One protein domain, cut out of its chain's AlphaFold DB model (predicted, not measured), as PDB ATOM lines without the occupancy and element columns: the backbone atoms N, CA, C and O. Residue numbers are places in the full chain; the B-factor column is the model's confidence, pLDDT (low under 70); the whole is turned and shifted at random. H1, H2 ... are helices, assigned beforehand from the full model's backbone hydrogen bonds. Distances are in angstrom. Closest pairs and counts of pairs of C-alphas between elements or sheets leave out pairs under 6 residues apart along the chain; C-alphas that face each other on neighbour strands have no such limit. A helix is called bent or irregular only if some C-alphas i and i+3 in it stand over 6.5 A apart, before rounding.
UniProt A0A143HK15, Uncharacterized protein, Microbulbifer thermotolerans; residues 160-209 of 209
ATOM      1  N   LYS A 160      -3.146  47.390  56.387       90.44
ATOM      2  CA  LYS A 160      -3.609  47.674  57.751       90.44
ATOM      3  C   LYS A 160      -4.903  48.477  57.760       90.44
ATOM      4  O   LYS A 160      -5.766  48.222  58.593       90.44
ATOM      5  N   ASP A 161      -5.027  49.416  56.830       90.06
ATOM      6  CA  ASP A 161      -6.056  50.452  56.860       90.06
ATOM      7  C   ASP A 161      -7.324  50.068  56.091       90.06
ATOM      8  O   ASP A 161      -8.382  50.657  56.310       90.06
ATOM      9  N   VAL A 162      -7.242  49.081  55.192       91.56
ATOM     10  CA  VAL A 162      -8.377  48.640  54.375       91.56
ATOM     11  C   VAL A 162      -8.788  47.217  54.774       91.56
ATOM     12  O   VAL A 162      -8.090  46.256  54.434       91.56
ATOM     13  N   PRO A 163      -9.937  47.045  55.459       92.94
ATOM     14  CA  PRO A 163     -10.476  45.724  55.766       92.94
ATOM     15  C   PRO A 163     -10.644  44.871  54.503       92.94
ATOM     16  O   PRO A 163     -11.129  45.355  53.481       92.94
ATOM     17  N   GLY A 164     -10.230  43.603  54.560       92.88
ATOM     18  CA  GLY A 164     -10.330  42.676  53.427       92.88
ATOM     19  C   GLY A 164      -9.229  42.827  52.368       92.88
ATOM     20  O   GLY A 164      -9.135  41.995  51.463       92.88
ATOM     21  N   PHE A 165      -8.381  43.862  52.442       95.12
ATOM     22  CA  PHE A 165      -7.356  44.102  51.422       95.12
ATOM     23  C   PHE A 165      -6.279  43.017  51.410       95.12
ATOM     24  O   PHE A 165      -5.907  42.537  50.337       95.12
ATOM     25  N   ALA A 166      -5.791  42.601  52.580       94.06
ATOM     26  CA  ALA A 166      -4.784  41.548  52.681       94.06
ATOM     27  C   ALA A 166      -5.312  40.224  52.100       94.06
ATOM     28  O   ALA A 166      -4.662  39.613  51.246       94.06
ATOM     29  N   GLU A 167      -6.532  39.841  52.481       93.50
ATOM     30  CA  GLU A 167      -7.226  38.649  51.999       93.50
ATOM     31  C   GLU A 167      -7.435  38.698  50.480       93.50
ATOM     32  O   GLU A 167      -7.122  37.733  49.773       93.50
ATOM     33  N   TYR A 168      -7.879  39.846  49.951       96.06
ATOM     34  CA  TYR A 168      -8.020  40.066  48.513       96.06
ATOM     35  C   TYR A 168      -6.684  39.898  47.779       96.06
ATOM     36  O   TYR A 168      -6.622  39.213  46.757       96.06
ATOM     37  N   LYS A 169      -5.591  40.484  48.280       97.19
ATOM     38  CA  LYS A 169      -4.268  40.397  47.638       97.19
ATOM     39  C   LYS A 169      -3.715  38.976  47.629       97.19
ATOM     40  O   LYS A 169      -3.015  38.594  46.686       97.19
ATOM     41  N   GLU A 170      -4.021  38.178  48.645       96.38
ATOM     42  CA  GLU A 170      -3.707  36.753  48.639       96.38
ATOM     43  C   GLU A 170      -4.542  35.978  47.618       96.38
ATOM     44  O   GLU A 170      -3.984  35.181  46.856       96.38
ATOM     45  N   ALA A 171      -5.854  36.226  47.569       96.50
ATOM     46  CA  ALA A 171      -6.756  35.598  46.609       96.50
ATOM     47  C   ALA A 171      -6.383  35.945  45.161       96.50
ATOM     48  O   ALA A 171      -6.262  35.046  44.329       96.50
ATOM     49  N   GLU A 172      -6.101  37.217  44.871       97.38
ATOM     50  CA  GLU A 172      -5.653  37.691  43.560       97.38
ATOM     51  C   GLU A 172      -4.399  36.941  43.099       97.38
ATOM     52  O   GLU A 172      -4.342  36.463  41.966       97.38
ATOM     53  N   ARG A 173      -3.410  36.768  43.985       97.69
ATOM     54  CA  ARG A 173      -2.181  36.031  43.665       97.69
ATOM     55  C   ARG A 173      -2.473  34.576  43.297       97.69
ATOM     56  O   ARG A 173      -1.936  34.093  42.301       97.69
ATOM     57  N   ARG A 174      -3.329  33.896  44.074       97.81
ATOM     58  CA  ARG A 174      -3.741  32.507  43.803       97.81
ATOM     59  C   ARG A 174      -4.475  32.397  42.465       97.81
ATOM     60  O   ARG A 174      -4.125  31.544  41.659       97.81
ATOM     61  N   ILE A 175      -5.424  33.295  42.200       97.25
ATOM     62  CA  ILE A 175      -6.207  33.324  40.957       97.25
ATOM     63  C   ILE A 175      -5.303  33.564  39.747       97.25
ATOM     64  O   ILE A 175      -5.402  32.853  38.753       97.25
ATOM     65  N   VAL A 176      -4.391  34.537  39.812       97.56
ATOM     66  CA  VAL A 176      -3.471  34.818  38.701       97.56
ATOM     67  C   VAL A 176      -2.586  33.606  38.404       97.56
ATOM     68  O   VAL A 176      -2.385  33.282  37.232       97.56
ATOM     69  N   GLN A 177      -2.089  32.919  39.436       97.56
ATOM     70  CA  GLN A 177      -1.302  31.691  39.281       97.56
ATOM     71  C   GLN A 177      -2.128  30.551  38.667       97.56
ATOM     72  O   GLN A 177      -1.671  29.929  37.709       97.56
ATOM     73  N   GLU A 178      -3.352  30.323  39.154       96.38
ATOM     74  CA  GLU A 178      -4.296  29.332  38.616       96.38
ATOM     75  C   GLU A 178      -4.541  29.584  37.119       96.38
ATOM     76  O   GLU A 178      -4.262  28.736  36.272       96.38
ATOM     77  N   VAL A 179      -4.954  30.803  36.766       96.56
ATOM     78  CA  VAL A 179      -5.276  31.198  35.387       96.56
ATOM     79  C   VAL A 179      -4.061  31.133  34.457       96.56
ATOM     80  O   VAL A 179      -4.213  30.900  33.257       96.56
ATOM     81  N   GLN A 180      -2.848  31.354  34.971       95.56
ATOM     82  CA  GLN A 180      -1.613  31.212  34.196       95.56
ATOM     83  C   GLN A 180      -1.303  29.763  33.813       95.56
ATOM     84  O   GLN A 180      -0.723  29.546  32.750       95.56
ATOM     85  N   GLN A 181      -1.676  28.801  34.656       96.75
ATOM     86  CA  GLN A 181      -1.408  27.377  34.449       96.75
ATOM     87  C   GLN A 181      -2.511  26.675  33.646       96.75
ATOM     88  O   GLN A 181      -2.299  25.581  33.124       96.75
ATOM     89  N   MET A 182      -3.684  27.298  33.521       93.69
ATOM     90  CA  MET A 182      -4.807  26.756  32.763       93.69
ATOM     91  C   MET A 182      -4.566  26.801  31.250       93.69
ATOM     92  O   MET A 182      -4.198  27.827  30.678       93.69
ATOM     93  N   THR A 183      -4.853  25.680  30.593       93.06
ATOM     94  CA  THR A 183      -4.810  25.528  29.130       93.06
ATOM     95  C   THR A 183      -6.194  25.597  28.481       93.06
ATOM     96  O   THR A 183      -6.298  25.849  27.282       93.06
ATOM     97  N   SER A 184      -7.262  25.424  29.263       93.06
ATOM     98  CA  SER A 184      -8.661  25.546  28.846       93.06
ATOM     99  C   SER A 184      -9.469  26.276  29.915       93.06
ATOM    100  O   SER A 184      -9.196  26.109  31.103       93.06
ATOM    101  N   PHE A 185     -10.489  27.031  29.505       94.62
ATOM    102  CA  PHE A 185     -11.300  27.857  30.401       94.62
ATOM    103  C   PHE A 185     -12.782  27.445  30.352       94.62
ATOM    104  O   PHE A 185     -13.269  27.054  29.286       94.62
ATOM    105  N   PRO A 186     -13.509  27.509  31.485       92.56
ATOM    106  CA  PRO A 186     -14.918  27.126  31.549       92.56
ATOM    107  C   PRO A 186     -15.816  27.962  30.633       92.56
ATOM    108  O   PRO A 186     -15.509  29.112  30.325       92.56
ATOM    109  N   ASN A 187     -16.966  27.398  30.247       91.19
ATOM    110  CA  ASN A 187     -18.039  28.099  29.526       91.19
ATOM    111  C   ASN A 187     -17.603  28.772  28.210       91.19
ATOM    112  O   ASN A 187     -18.218  29.741  27.775       91.19
ATOM    113  N   GLY A 188     -16.524  28.284  27.588       90.69
ATOM    114  CA  GLY A 188     -15.962  28.885  26.376       90.69
ATOM    115  C   GLY A 188     -15.358  30.276  26.592       90.69
ATOM    116  O   GLY A 188     -15.076  30.961  25.611       90.69
ATOM    117  N   MET A 189     -15.160  30.701  27.845       94.38
ATOM    118  CA  MET A 189     -14.552  31.992  28.154       94.38
ATOM    119  C   MET A 189     -13.120  32.056  27.625       94.38
ATOM    120  O   MET A 189     -12.373  31.079  27.648       94.38
ATOM    121  N   SER A 190     -12.688  33.243  27.213       95.75
ATOM    122  CA  SER A 190     -11.265  33.515  27.054       95.75
ATOM    123  C   SER A 190     -10.575  33.584  28.421       95.75
ATOM    124  O   SER A 190     -11.182  33.900  29.448       95.75
ATOM    125  N   ARG A 191      -9.254  33.388  28.432       95.44
ATOM    126  CA  ARG A 191      -8.414  33.563  29.627       95.44
ATOM    127  C   ARG A 191      -8.659  34.892  30.354       95.44
ATOM    128  O   ARG A 191      -8.687  34.927  31.579       95.44
ATOM    129  N   HIS A 192      -8.809  35.984  29.602       96.19
ATOM    130  CA  HIS A 192      -9.003  37.325  30.158       96.19
ATOM    131  C   HIS A 192     -10.397  37.510  30.762       96.19
ATOM    132  O   HIS A 192     -10.538  38.185  31.778       96.19
ATOM    133  N   GLU A 193     -11.432  36.938  30.148       96.69
ATOM    134  CA  GLU A 193     -12.789  36.953  30.706       96.69
ATOM    135  C   GLU A 193     -12.848  36.155  32.000       96.69
ATOM    136  O   GLU A 193     -13.316  36.678  33.008       96.69
ATOM    137  N   TYR A 194     -12.273  34.955  31.998       97.56
ATOM    138  CA  TYR A 194     -12.211  34.122  33.189       97.56
ATOM    139  C   TYR A 194     -11.412  34.786  34.322       97.56
ATOM    140  O   TYR A 194     -11.868  34.813  35.463       97.56
ATOM    141  N   LEU A 195     -10.265  35.407  34.013       96.56
ATOM    142  CA  LEU A 195      -9.488  36.159  35.004       96.56
ATOM    143  C   LEU A 195     -10.300  37.304  35.615       96.56
ATOM    144  O   LEU A 195     -10.341  37.440  36.834       96.56
ATOM    145  N   ARG A 196     -10.943  38.128  34.779       97.44
ATOM    146  CA  ARG A 196     -11.763  39.248  35.258       97.44
ATOM    147  C   ARG A 196     -12.902  38.764  36.149       97.44
ATOM    148  O   ARG A 196     -13.114  39.363  37.195       97.44
ATOM    149  N   HIS A 197     -13.576  37.685  35.761       96.81
ATOM    150  CA  HIS A 197     -14.649  37.082  36.548       96.81
ATOM    151  C   HIS A 197     -14.161  36.650  37.933       96.81
ATOM    152  O   HIS A 197     -14.683  37.111  38.941       96.81
ATOM    153  N   ARG A 198     -13.096  35.840  37.994       97.50
ATOM    154  CA  ARG A 198     -12.551  35.338  39.265       97.50
ATOM    155  C   ARG A 198     -12.046  36.465  40.168       97.50
ATOM    156  O   ARG A 198     -12.228  36.409  41.380       97.50
ATOM    157  N   LEU A 199     -11.418  37.496  39.597       97.44
ATOM    158  CA  LEU A 199     -10.980  38.665  40.367       97.44
ATOM    159  C   LEU A 199     -12.158  39.491  40.894       97.44
ATOM    160  O   LEU A 199     -12.047  40.055  41.978       97.44
ATOM    161  N   GLN A 200     -13.265  39.558  40.155       96.69
ATOM    162  CA  GLN A 200     -14.477  40.235  40.602       96.69
ATOM    163  C   GLN A 200     -15.128  39.493  41.777       96.69
ATOM    164  O   GLN A 200     -15.383  40.118  42.802       96.69
ATOM    165  N   GLU A 201     -15.281  38.170  41.688       96.31
ATOM    166  CA  GLU A 201     -15.786  37.342  42.798       96.31
ATOM    167  C   GLU A 201     -14.922  37.498  44.058       96.31
ATOM    168  O   GLU A 201     -15.436  37.697  45.154       96.31
ATOM    169  N   ALA A 202     -13.594  37.495  43.904       96.12
ATOM    170  CA  ALA A 202     -12.680  37.696  45.026       96.12
ATOM    171  C   ALA A 202     -12.799  39.092  45.660       96.12
ATOM    172  O   ALA A 202     -12.601  39.232  46.865       96.12
ATOM    173  N   ARG A 203     -13.116  40.136  44.877       95.00
ATOM    174  CA  ARG A 203     -13.401  41.474  45.424       95.00
ATOM    175  C   ARG A 203     -14.703  41.491  46.206       95.00
ATOM    176  O   ARG A 203     -14.746  42.101  47.264       95.00
ATOM    177  N   GLU A 204     -15.742  40.845  45.691       95.50
ATOM    178  CA  GLU A 204     -17.035  40.744  46.369       95.50
ATOM    179  C   GLU A 204     -16.909  39.978  47.688       95.50
ATOM    180  O   GLU A 204     -17.477  40.390  48.694       95.50
ATOM    181  N   GLU A 205     -16.091  38.928  47.731       94.75
ATOM    182  CA  GLU A 205     -15.835  38.182  48.964       94.75
ATOM    183  C   GLU A 205     -15.056  39.000  50.010       94.75
ATOM    184  O   GLU A 205     -15.362  38.921  51.203       94.75
ATOM    185  N   ALA A 206     -14.070  39.791  49.574       91.69
ATOM    186  CA  ALA A 206     -13.243  40.606  50.466       91.69
ATOM    187  C   ALA A 206     -13.922  41.904  50.934       91.69
ATOM    188  O   ALA A 206     -13.748  42.282  52.090       91.69
ATOM    189  N   TYR A 207     -14.681  42.582  50.067       91.00
ATOM    190  CA  TYR A 207     -15.231  43.920  50.333       91.00
ATOM    191  C   TYR A 207     -16.762  43.979  50.400       91.00
ATOM    192  O   TYR A 207     -17.311  45.026  50.722       91.00
ATOM    193  N   GLY A 208     -17.473  42.903  50.056       79.88
ATOM    194  CA  GLY A 208     -18.937  42.883  49.982       79.88
ATOM    195  C   GLY A 208     -19.660  42.625  51.307       79.88
ATOM    196  O   GLY A 208     -20.852  42.325  51.274       79.88
ATOM    197  N   ARG A 209     -18.962  42.689  52.449       59.47
ATOM    198  CA  ARG A 209     -19.549  42.520  53.788       59.47
ATOM    199  C   ARG A 209     -19.780  43.849  54.488       59.47
ATOM    200  O   ARG A 209     -18.904  44.729  54.368       59.47
TER     201      ARG A 209
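Overview. This is residues 160 to 209 of the 209 residues of an uncharacterized protein of Microbulbifer thermotolerans (UniProt A0A143HK15). Two helices of equal residue count, H1 and H2, lie side by side and run opposite ways as a helical hairpin, with a loop of residues 182 to 190 joining them at one end of a rod-like shape. The short stretch of residues 160 to 164 before H1 lies at the other end, where H2 also finishes. The printed part has 50 residues, with two named helices in the order H1, H2 and no named strand, and its class is all helix. It is only just loose, close to compact, with a radius of gyration of the C-alphas of 12.0 A, and the C-alphas span 37 by 18 by 11 A.

Arrangement. H1, residues 165 to 181, and H2, residues 191 to 207, touch, with 16 pairs of C-alphas within 8 A. Their closest C-alphas are those of Tyr 168 and Ala 206, 5.6 A apart. The two helices stand at a shallow tilt of 19 degrees and run opposite ways. Their centres are 9.5 A apart. The link between them, 9 residues, is short but not tight, and the two form a hairpin. In H1 and H2 every O i to N i+4 pair is within hydrogen-bond range.

Along the chain. H1 begins at Phe 165, C-alpha at (-7.356, 44.102, 51.422), and ends at Gln 181, C-alpha at (-1.408, 27.377, 34.449), 24.6 A from first to last C-alpha. H2 runs from Arg 191 to Tyr 207, whose C-alpha is at (-15.231, 43.920, 50.333), and measures 24.1 A from first to last C-alpha. Neither helix is bent.

Size, cuts and confidence. The C-alphas of Asp 161 and Gly 188 are the two farthest apart, at 38.6 A. The C-alphas of Lys 160 and Arg 209, the first and last printed residues, are 17.2 A apart. The printed part has no cut, and Arg 209 is the chain's last residue. The mean pLDDT of the printed part is 94.1, and residue 209 is the one printed residue under 70.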